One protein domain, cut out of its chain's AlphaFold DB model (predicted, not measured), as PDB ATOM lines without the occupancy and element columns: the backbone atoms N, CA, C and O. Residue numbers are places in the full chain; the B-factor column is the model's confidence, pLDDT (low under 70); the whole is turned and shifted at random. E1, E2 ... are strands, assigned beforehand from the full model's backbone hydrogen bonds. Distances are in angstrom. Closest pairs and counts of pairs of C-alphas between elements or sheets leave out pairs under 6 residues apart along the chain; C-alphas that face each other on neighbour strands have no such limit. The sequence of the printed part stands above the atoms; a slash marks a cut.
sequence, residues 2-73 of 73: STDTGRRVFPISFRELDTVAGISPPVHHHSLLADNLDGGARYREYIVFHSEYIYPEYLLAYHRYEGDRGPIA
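This is residues 2 to 73 of the 73 residues of an uncharacterized protein of Chrysochromulina tobinii (UniProt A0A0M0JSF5). What does the model look like? It has little regular structure: a loosely looped stretch, residues 2 to 31, leads into a small hairpin, E1 then E2, and a long tail, residues 54 to 73, sticks out and stands free. What is it made of? The 72 printed residues include no named helix and two antiparallel strands; the class is all strand, with only 6 residues in named elements. It is extended, with a radius of gyration of the C-alphas of 19.3 A and spans of 63 by 32 by 20 A.

How do the strands stand? E1, residues 32 to 34, and E2, residues 45 to 47, form a hairpin, antiparallel at 150 degrees. C-alphas 33 and 46 face each other at 4.9 A. Which backbone atoms pair? N 32 and O 47 are within hydrogen-bond range at 2.9 A.

Where does E1 begin? C-alpha 32 is at (-15.099, -37.993, 4.530), 6.1 A from C-alpha 34. Where does E2 end? C-alpha 47 is at (-19.784, -39.567, 3.616), 6.8 A from C-alpha 45.

How long is it? The C-alphas farthest apart, of Ser 24 and Ala 73, are 63.5 A apart. Is it continuous? The printed part has no cut, and the link from E1 to E2 is short. Where is pLDDT under 70? Residues 2 to 4, 12 to 13, 37 to 42 and 68 to 73 are.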
ATOM      1  N   SER A   2      -8.373 -28.404   2.032       45.00
ATOM      2  CA  SER A   2      -8.244 -29.862   2.027       45.00
ATOM      3  C   SER A   2      -6.855 -30.163   1.473       45.00
ATOM      4  O   SER A   2      -6.558 -29.819   0.330       45.00
ATOM      5  N   THR A   3      -5.955 -30.657   2.316       58.59
ATOM      6  CA  THR A   3      -4.608 -31.043   1.897       58.59
ATOM      7  C   THR A   3      -4.708 -32.408   1.239       58.59
ATOM      8  O   THR A   3      -4.664 -33.428   1.929       58.59
ATOM      9  N   ASP A   4      -4.872 -32.432  -0.080       64.19
ATOM     10  CA  ASP A   4      -4.593 -33.642  -0.841       64.19
ATOM     11  C   ASP A   4      -3.122 -34.015  -0.604       64.19
ATOM     12  O   ASP A   4      -2.200 -33.312  -1.015       64.19
ATOM     13  N   THR A   5      -2.911 -35.079   0.165       70.81
ATOM     14  CA  THR A   5      -1.576 -35.589   0.504       70.81
ATOM     15  C   THR A   5      -1.104 -36.642  -0.499       70.81
ATOM     16  O   THR A   5      -0.032 -37.217  -0.317       70.81
ATOM     17  N   GLY A   6      -1.909 -36.962  -1.522       71.31
ATOM     18  CA  GLY A   6      -1.689 -38.086  -2.435       71.31
ATOM     19  C   GLY A   6      -1.847 -39.463  -1.777       71.31
ATOM     20  O   GLY A   6      -1.722 -40.493  -2.446       71.31
ATOM     21  N   ARG A   7      -2.126 -39.518  -0.468       76.50
ATOM     22  CA  ARG A   7      -2.390 -40.760   0.261       76.50
ATOM     23  C   ARG A   7      -3.777 -41.278  -0.108       76.50
ATOM     24  O   ARG A   7      -4.737 -40.520  -0.214       76.50
ATOM     25  N   ARG A   8      -3.889 -42.596  -0.289       77.25
ATOM     26  CA  ARG A   8      -5.178 -43.230  -0.582       77.25
ATOM     27  C   ARG A   8      -6.131 -43.020   0.591       77.25
ATOM     28  O   ARG A   8      -5.838 -43.443   1.698       77.25
ATOM     29  N   VAL A   9      -7.282 -42.418   0.310       79.62
ATOM     30  CA  VAL A   9      -8.362 -42.214   1.290       79.62
ATOM     31  C   VAL A   9      -8.997 -43.548   1.707       79.62
ATOM     32  O   VAL A   9      -9.411 -43.703   2.852       79.62
ATOM     33  N   PHE A  10      -9.026 -44.516   0.782       81.50
ATOM     34  CA  PHE A  10      -9.573 -45.856   0.989       81.50
ATOM     35  C   PHE A  10      -8.463 -46.919   1.035       81.50
ATOM     36  O   PHE A  10      -7.749 -47.093   0.034       81.50
ATOM     37  N   PRO A  11      -8.310 -47.671   2.140       71.50
ATOM     38  CA  PRO A  11      -7.587 -48.937   2.143       71.50
ATOM     39  C   PRO A  11      -8.220 -49.944   1.168       71.50
ATOM     40  O   PRO A  11      -9.426 -49.980   0.958       71.50
ATOM     41  N   ILE A  12      -7.388 -50.779   0.540       67.81
ATOM     42  CA  ILE A  12      -7.791 -51.649  -0.585       67.81
ATOM     43  C   ILE A  12      -8.711 -52.803  -0.132       67.81
ATOM     44  O   ILE A  12      -9.430 -53.375  -0.947       67.81
ATOM     45  N   SER A  13      -8.687 -53.170   1.152       69.38
ATOM     46  CA  SER A  13      -9.254 -54.425   1.659       69.38
ATOM     47  C   SER A  13     -10.613 -54.316   2.364       69.38
ATOM     48  O   SER A  13     -11.210 -55.356   2.636       69.38
ATOM     49  N   PHE A  14     -11.122 -53.118   2.672       71.00
ATOM     50  CA  PHE A  14     -12.394 -52.931   3.391       71.00
ATOM     51  C   PHE A  14     -13.002 -51.544   3.129       71.00
ATOM     52  O   PHE A  14     -12.315 -50.620   2.700       71.00
ATOM     53  N   ARG A  15     -14.318 -51.405   3.353       76.44
ATOM     54  CA  ARG A  15     -15.089 -50.182   3.067       76.44
ATOM     55  C   ARG A  15     -15.033 -49.196   4.242       76.44
ATOM     56  O   ARG A  15     -16.055 -48.894   4.843       76.44
ATOM     57  N   GLU A  16     -13.841 -48.712   4.556       82.88
ATOM     58  CA  GLU A  16     -13.583 -47.748   5.635       82.88
ATOM     59  C   GLU A  16     -12.575 -46.694   5.168       82.88
ATOM     60  O   GLU A  16     -11.972 -46.837   4.106       82.88
ATOM     61  N   LEU A  17     -12.413 -45.619   5.936       88.81
ATOM     62  CA  LEU A  17     -11.425 -44.577   5.668       88.81
ATOM     63  C   LEU A  17     -10.078 -44.917   6.305       88.81
ATOM     64  O   LEU A  17      -9.989 -45.681   7.266       88.81
ATOM     65  N   ASP A  18      -9.009 -44.328   5.776       88.00
ATOM     66  CA  ASP A  18      -7.670 -44.507   6.333       88.00
ATOM     67  C   ASP A  18      -7.557 -43.981   7.787       88.00
ATOM     68  O   ASP A  18      -8.453 -43.337   8.342       88.00
ATOM     69  N   THR A  19      -6.438 -44.290   8.429       88.50
ATOM     70  CA  THR A  19      -6.109 -43.869   9.790       88.50
ATOM     71  C   THR A  19      -5.576 -42.442   9.837       88.50
ATOM     72  O   THR A  19      -4.821 -42.002   8.962       88.50
ATOM     73  N   VAL A  20      -5.914 -41.733  10.914       87.00
ATOM     74  CA  VAL A  20      -5.385 -40.401  11.209       87.00
ATOM     75  C   VAL A  20      -3.870 -40.499  11.393       87.00
ATOM     76  O   VAL A  20      -3.370 -41.231  12.251       87.00
ATOM     77  N   ALA A  21      -3.124 -39.757  10.577       86.31
ATOM     78  CA  ALA A  21      -1.667 -39.778  10.609       86.31
ATOM     79  C   ALA A  21      -1.120 -39.331  11.980       86.31
ATOM     80  O   ALA A  21      -1.535 -38.309  12.520       86.31
ATOM     81  N   GLY A  22      -0.155 -40.083  12.517       88.50
ATOM     82  CA  GLY A  22       0.550 -39.741  13.759       88.50
ATOM     83  C   GLY A  22      -0.149 -40.154  15.060       88.50
ATOM     84  O   GLY A  22       0.369 -39.850  16.130       88.50
ATOM     85  N   ILE A  23      -1.286 -40.856  14.995       91.00
ATOM     86  CA  ILE A  23      -2.035 -41.295  16.183       91.00
ATOM     87  C   ILE A  23      -1.688 -42.746  16.555       91.00
ATOM     88  O   ILE A  23      -1.616 -43.619  15.689       91.00
ATOM     89  N   SER A  24      -1.479 -42.998  17.854       92.88
ATOM     90  CA  SER A  24      -1.221 -44.322  18.438       92.88
ATOM     91  C   SER A  24      -2.085 -44.526  19.698       92.88
ATOM     92  O   SER A  24      -1.987 -43.703  20.611       92.88
ATOM     93  N   PRO A  25      -2.919 -45.585  19.783       91.62
ATOM     94  CA  PRO A  25      -3.156 -46.600  18.750       91.62
ATOM     95  C   PRO A  25      -3.816 -45.995  17.494       91.62
ATOM     96  O   PRO A  25      -4.429 -44.935  17.598       91.62
ATOM     97  N   PRO A  26      -3.692 -46.622  16.309       90.25
ATOM     98  CA  PRO A  26      -4.292 -46.092  15.086       90.25
ATOM     99  C   PRO A  26      -5.810 -45.914  15.218       90.25
ATOM    100  O   PRO A  26      -6.501 -46.807  15.704       90.25
ATOM    101  N   VAL A  27      -6.323 -44.770  14.758       89.56
ATOM    102  CA  VAL A  27      -7.758 -44.442  14.753       89.56
ATOM    103  C   VAL A  27      -8.175 -44.070  13.335       89.56
ATOM    104  O   VAL A  27      -7.481 -43.293  12.679       89.56
ATOM    105  N   HIS A  28      -9.292 -44.619  12.862       89.31
ATOM    106  CA  HIS A  28      -9.848 -44.322  11.541       89.31
ATOM    107  C   HIS A  28     -10.542 -42.958  11.504       89.31
ATOM    108  O   HIS A  28     -11.091 -42.487  12.501       89.31
ATOM    109  N   HIS A  29     -10.537 -42.310  10.340       89.75
ATOM    110  CA  HIS A  29     -11.394 -41.147  10.123       89.75
ATOM    111  C   HIS A  29     -12.878 -41.550  10.202       89.75
ATOM    112  O   HIS A  29     -13.300 -42.524   9.590       89.75
ATOM    113  N   HIS A  30     -13.685 -40.757  10.911       90.06
ATOM    114  CA  HIS A  30     -15.111 -41.048  11.116       90.06
ATOM    115  C   HIS A  30     -15.989 -40.714   9.898       90.06
ATOM    116  O   HIS A  30     -17.052 -41.302   9.704       90.06
ATOM    117  N   SER A  31     -15.561 -39.750   9.081       90.88
ATOM    118  CA  SER A  31     -16.295 -39.284   7.906       90.88
ATOM    119  C   SER A  31     -15.352 -38.667   6.884       90.88
ATOM    120  O   SER A  31     -14.337 -38.073   7.254       90.88
ATOM    121  N   LEU A  32     -15.737 -38.723   5.616       88.62
ATOM    122  CA  LEU A  32     -15.099 -37.993   4.530       88.62
ATOM    123  C   LEU A  32     -15.891 -36.711   4.258       88.62
ATOM    124  O   LEU A  32     -17.102 -36.768   4.054       88.62
ATOM    125  N   LEU A  33     -15.198 -35.574   4.236       87.12
ATOM    126  CA  LEU A  33     -15.741 -34.303   3.763       87.12
ATOM    127  C   LEU A  33     -15.458 -34.176   2.262       87.12
ATOM    128  O   LEU A  33     -14.304 -34.022   1.861       87.12
ATOM    129  N   ALA A  34     -16.503 -34.260   1.446       82.19
ATOM    130  CA  ALA A  34     -16.427 -34.092   0.000       82.19
ATOM    131  C   ALA A  34     -16.677 -32.618  -0.355       82.19
ATOM    132  O   ALA A  34     -17.784 -32.218  -0.710       82.19
ATOM    133  N   ASP A  35     -15.636 -31.796  -0.216       75.50
ATOM    134  CA  ASP A  35     -15.690 -30.391  -0.620       75.50
ATOM    135  C   ASP A  35     -15.374 -30.244  -2.117       75.50
ATOM    136  O   ASP A  35     -14.311 -30.653  -2.585       75.50
ATOM    137  N   ASN A  36     -16.265 -29.586  -2.864       71.12
ATOM    138  CA  ASN A  36     -15.994 -29.120  -4.225       71.12
ATOM    139  C   ASN A  36     -15.622 -27.630  -4.182       71.12
ATOM    140  O   ASN A  36     -16.466 -26.751  -4.369       71.12
ATOM    141  N   LEU A  37     -14.352 -27.363  -3.863       65.31
ATOM    142  CA  LEU A  37     -13.817 -26.009  -3.675       65.31
ATOM    143  C   LEU A  37     -13.752 -25.195  -4.979       65.31
ATOM    144  O   LEU A  37     -13.789 -23.969  -4.919       65.31
ATOM    145  N   ASP A  38     -13.722 -25.860  -6.136       66.62
ATOM    146  CA  ASP A  38     -13.478 -25.216  -7.434       66.62
ATOM    147  C   ASP A  38     -14.763 -24.929  -8.238       66.62
ATOM    148  O   ASP A  38     -14.742 -24.136  -9.178       66.62
ATOM    149  N   GLY A  39     -15.898 -25.545  -7.882       63.53
ATOM    150  CA  GLY A  39     -17.122 -25.546  -8.700       63.53
ATOM    151  C   GLY A  39     -18.297 -24.705  -8.190       63.53
ATOM    152  O   GLY A  39     -19.375 -24.761  -8.779       63.53
ATOM    153  N   GLY A  40     -18.145 -23.956  -7.093       62.50
ATOM    154  CA  GLY A  40     -19.233 -23.132  -6.542       62.50
ATOM    155  C   GLY A  40     -20.361 -23.924  -5.863       62.50
ATOM    156  O   GLY A  40     -21.460 -23.396  -5.673       62.50
ATOM    157  N   ALA A  41     -20.114 -25.180  -5.477       63.66
ATOM    158  CA  ALA A  41     -21.061 -25.950  -4.681       63.66
ATOM    159  C   ALA A  41     -21.265 -25.270  -3.316       63.66
ATOM    160  O   ALA A  41     -20.337 -25.123  -2.522       63.66
ATOM    161  N   ARG A  42     -22.494 -24.817  -3.045       68.81
ATOM    162  CA  ARG A  42     -22.831 -24.077  -1.815       68.81
ATOM    163  C   ARG A  42     -22.880 -24.970  -0.570       68.81
ATOM    164  O   ARG A  42     -22.727 -24.467   0.542       68.81
ATOM    165  N   TYR A  43     -23.141 -26.263  -0.748       80.06
ATOM    166  CA  TYR A  43     -23.398 -27.208   0.335       80.06
ATOM    167  C   TYR A  43     -22.259 -28.216   0.452       80.06
ATOM    168  O   TYR A  43     -21.719 -28.660  -0.557       80.06
ATOM    169  N   ARG A  44     -21.905 -28.562   1.693       84.38
ATOM    170  CA  ARG A  44     -20.904 -29.591   1.988       84.38
ATOM    171  C   ARG A  44     -21.561 -30.956   2.023       84.38
ATOM    172  O   ARG A  44     -22.633 -31.103   2.611       84.38
ATOM    173  N   GLU A  45     -20.876 -31.941   1.472       87.31
ATOM    174  CA  GLU A  45     -21.305 -33.332   1.506       87.31
ATOM    175  C   GLU A  45     -20.408 -34.127   2.459       87.31
ATOM    176  O   GLU A  45     -19.182 -34.006   2.441       87.31
ATOM    177  N   TYR A  46     -21.030 -34.943   3.310       89.56
ATOM    178  CA  TYR A  46     -20.344 -35.831   4.244       89.56
ATOM    179  C   TYR A  46     -20.665 -37.279   3.891       89.56
ATOM    180  O   TYR A  46     -21.829 -37.633   3.706       89.56
ATOM    181  N   ILE A  47     -19.640 -38.126   3.837       88.69
ATOM    182  CA  ILE A  47     -19.784 -39.567   3.616       88.69
ATOM    183  C   ILE A  47     -19.341 -40.293   4.885       88.69
ATOM    184  O   ILE A  47     -18.239 -40.069   5.385       88.69
ATOM    185  N   VAL A  48     -20.203 -41.173   5.391       91.06
ATOM    186  CA  VAL A  48     -19.975 -41.985   6.593       91.06
ATOM    187  C   VAL A  48     -20.124 -43.462   6.229       91.06
ATOM    188  O   VAL A  48     -20.974 -43.816   5.411       91.06
ATOM    189  N   PHE A  49     -19.285 -44.319   6.814       87.94
ATOM    190  CA  PHE A  49     -19.221 -45.757   6.501       87.94
ATOM    191  C   PHE A  49     -19.766 -46.658   7.615       87.94
ATOM    192  O   PHE A  49     -20.033 -47.831   7.371       87.94
ATOM    193  N   HIS A  50     -19.976 -46.083   8.798       88.12
ATOM    194  CA  HIS A  50     -20.432 -46.749  10.012       88.12
ATOM    195  C   HIS A  50     -21.818 -46.222  10.374       88.12
ATOM    196  O   HIS A  50     -22.006 -45.021  10.591       88.12
ATOM    197  N   SER A  51     -22.813 -47.107  10.363       90.25
ATOM    198  CA  SER A  51     -24.223 -46.726  10.517       90.25
ATOM    199  C   SER A  51     -24.541 -46.208  11.919       90.25
ATOM    200  O   SER A  51     -25.468 -45.428  12.113       90.25
ATOM    201  N   GLU A  52     -23.708 -46.581  12.883       92.94
ATOM    202  CA  GLU A  52     -23.836 -46.297  14.307       92.94
ATOM    203  C   GLU A  52     -23.552 -44.819  14.616       92.94
ATOM    204  O   GLU A  52     -23.892 -44.332  15.690       92.94
ATOM    205  N   TYR A  53     -22.945 -44.087  13.676       91.50
ATOM    206  CA  TYR A  53     -22.706 -42.645  13.784       91.50
ATOM    207  C   TYR A  53     -23.910 -41.806  13.339       91.50
ATOM    208  O   TYR A  53     -23.886 -40.583  13.474       91.50
ATOM    209  N   ILE A  54     -24.949 -42.439  12.785       93.56
ATOM    210  CA  ILE A  54     -26.124 -41.762  12.240       93.56
ATOM    211  C   ILE A  54     -27.343 -42.057  13.112       93.56
ATOM    212  O   ILE A  54     -27.734 -43.205  13.305       93.56
ATOM    213  N   TYR A  55     -27.996 -40.991  13.574       96.50
ATOM    214  CA  TYR A  55     -29.310 -41.051  14.204       96.50
ATOM    215  C   TYR A  55     -30.326 -40.287  13.340       96.50
ATOM    216  O   TYR A  55     -30.173 -39.076  13.160       96.50
ATOM    217  N   PRO A  56     -31.351 -40.952  12.772       95.44
ATOM    218  CA  PRO A  56     -32.387 -40.276  12.002       95.44
ATOM    219  C   PRO A  56     -33.347 -39.542  12.947       95.44
ATOM    220  O   PRO A  56     -34.336 -40.103  13.410       95.44
ATOM    221  N   GLU A  57     -33.040 -38.279  13.245       97.88
ATOM    222  CA  GLU A  57     -33.791 -37.489  14.230       97.88
ATOM    223  C   GLU A  57     -35.202 -37.117  13.754       97.88
ATOM    224  O   GLU A  57     -36.146 -37.120  14.542       97.88
ATOM    225  N   TYR A  58     -35.362 -36.839  12.458       97.25
ATOM    226  CA  TYR A  58     -36.623 -36.369  11.891       97.25
ATOM    227  C   TYR A  58     -36.992 -37.122  10.617       97.25
ATOM    228  O   TYR A  58     -36.161 -37.346   9.737       97.25
ATOM    229  N   LEU A  59     -38.283 -37.428  10.492       97.19
ATOM    230  CA  LEU A  59     -38.908 -37.870   9.252       97.19
ATOM    231  C   LEU A  59     -39.810 -36.746   8.735       97.19
ATOM    232  O   LEU A  59     -40.789 -36.381   9.384       97.19
ATOM    233  N   LEU A  60     -39.472 -36.190   7.573       96.62
ATOM    234  CA  LEU A  60     -40.187 -35.062   6.978       96.62
ATOM    235  C   LEU A  60     -41.092 -35.543   5.838       96.62
ATOM    236  O   LEU A  60     -40.608 -36.048   4.827       96.62
ATOM    237  N   ALA A  61     -42.401 -35.334   5.977       96.62
ATOM    238  CA  ALA A  61     -43.345 -35.447   4.871       96.62
ATOM    239  C   ALA A  61     -43.498 -34.073   4.205       96.62
ATOM    240  O   ALA A  61     -43.835 -33.093   4.869       96.62
ATOM    241  N   TYR A  62     -43.240 -33.986   2.902       93.44
ATOM    242  CA  TYR A  62     -43.351 -32.738   2.151       93.44
ATOM    243  C   TYR A  62     -43.812 -33.004   0.717       93.44
ATOM    244  O   TYR A  62     -43.636 -34.103   0.192       93.44
ATOM    245  N   HIS A  63     -44.374 -31.980   0.075       93.00
ATOM    246  CA  HIS A  63     -44.521 -31.943  -1.375       93.00
ATOM    247  C   HIS A  63     -43.638 -30.819  -1.910       93.00
ATOM    248  O   HIS A  63     -43.523 -29.756  -1.295       93.00
ATOM    249  N   ARG A  64     -42.991 -31.052  -3.052       89.94
ATOM    250  CA  ARG A  64     -42.326 -29.966  -3.769       89.94
ATOM    251  C   ARG A  64     -43.409 -29.121  -4.416       89.94
ATOM    252  O   ARG A  64     -44.211 -29.647  -5.178       89.94
ATOM    253  N   TYR A  65     -43.420 -27.834  -4.107       84.62
ATOM    254  CA  TYR A  65     -44.302 -26.901  -4.782       84.62
ATOM    255  C   TYR A  65     -43.764 -26.632  -6.192       84.62
ATOM    256  O   TYR A  65     -42.671 -26.082  -6.345       84.62
ATOM    257  N   GLU A  66     -44.511 -27.036  -7.215       80.12
ATOM    258  CA  GLU A  66     -44.308 -26.571  -8.586       80.12
ATOM    259  C   GLU A  66     -45.276 -25.410  -8.811       80.12
ATOM    260  O   GLU A  66     -46.487 -25.585  -8.695       80.12
ATOM    261  N   GLY A  67     -44.735 -24.220  -9.079       70.31
ATOM    262  CA  GLY A  67     -45.425 -22.925  -9.005       70.31
ATOM    263  C   GLY A  67     -46.740 -22.754  -9.770       70.31
ATOM    264  O   GLY A  67     -47.429 -21.772  -9.514       70.31
ATOM    265  N   ASP A  68     -47.106 -23.706 -10.633       66.00
ATOM    266  CA  ASP A  68     -48.200 -23.576 -11.600       66.00
ATOM    267  C   ASP A  68     -49.323 -24.621 -11.449       66.00
ATOM    268  O   ASP A  68     -50.318 -24.564 -12.176       66.00
ATOM    269  N   ARG A  69     -49.224 -25.577 -10.514       60.09
ATOM    270  CA  ARG A  69     -50.317 -26.520 -10.206       60.09
ATOM    271  C   ARG A  69     -50.578 -26.548  -8.707       60.09
ATOM    272  O   ARG A  69     -49.932 -27.273  -7.958       60.09
ATOM    273  N   GLY A  70     -51.557 -25.746  -8.287       59.91
ATOM    274  CA  GLY A  70     -52.161 -25.865  -6.962       59.91
ATOM    275  C   GLY A  70     -52.728 -27.273  -6.722       59.91
ATOM    276  O   GLY A  70     -52.890 -28.042  -7.676       59.91
ATOM    277  N   PRO A  71     -53.013 -27.638  -5.460       57.91
ATOM    278  CA  PRO A  71     -53.510 -28.966  -5.127       57.91
ATOM    279  C   PRO A  71     -54.784 -29.256  -5.923       57.91
ATOM    280  O   PRO A  71     -55.735 -28.475  -5.895       57.91
ATOM    281  N   ILE A  72     -54.785 -30.373  -6.650       62.03
ATOM    282  CA  ILE A  72     -56.007 -30.917  -7.237       62.03
ATOM    283  C   ILE A  72     -56.804 -31.471  -6.055       62.03
ATOM    284  O   ILE A  72     -56.335 -32.396  -5.388       62.03
ATOM    285  N   ALA A  73     -57.919 -30.812  -5.744       49.81
ATOM    286  CA  ALA A  73     -58.897 -31.269  -4.762       49.81
ATOM    287  C   ALA A  73     -59.602 -32.549  -5.232       49.81
ATOM    288  O   ALA A  73     -59.757 -32.712  -6.467       49.81
TER     289      ALA A  73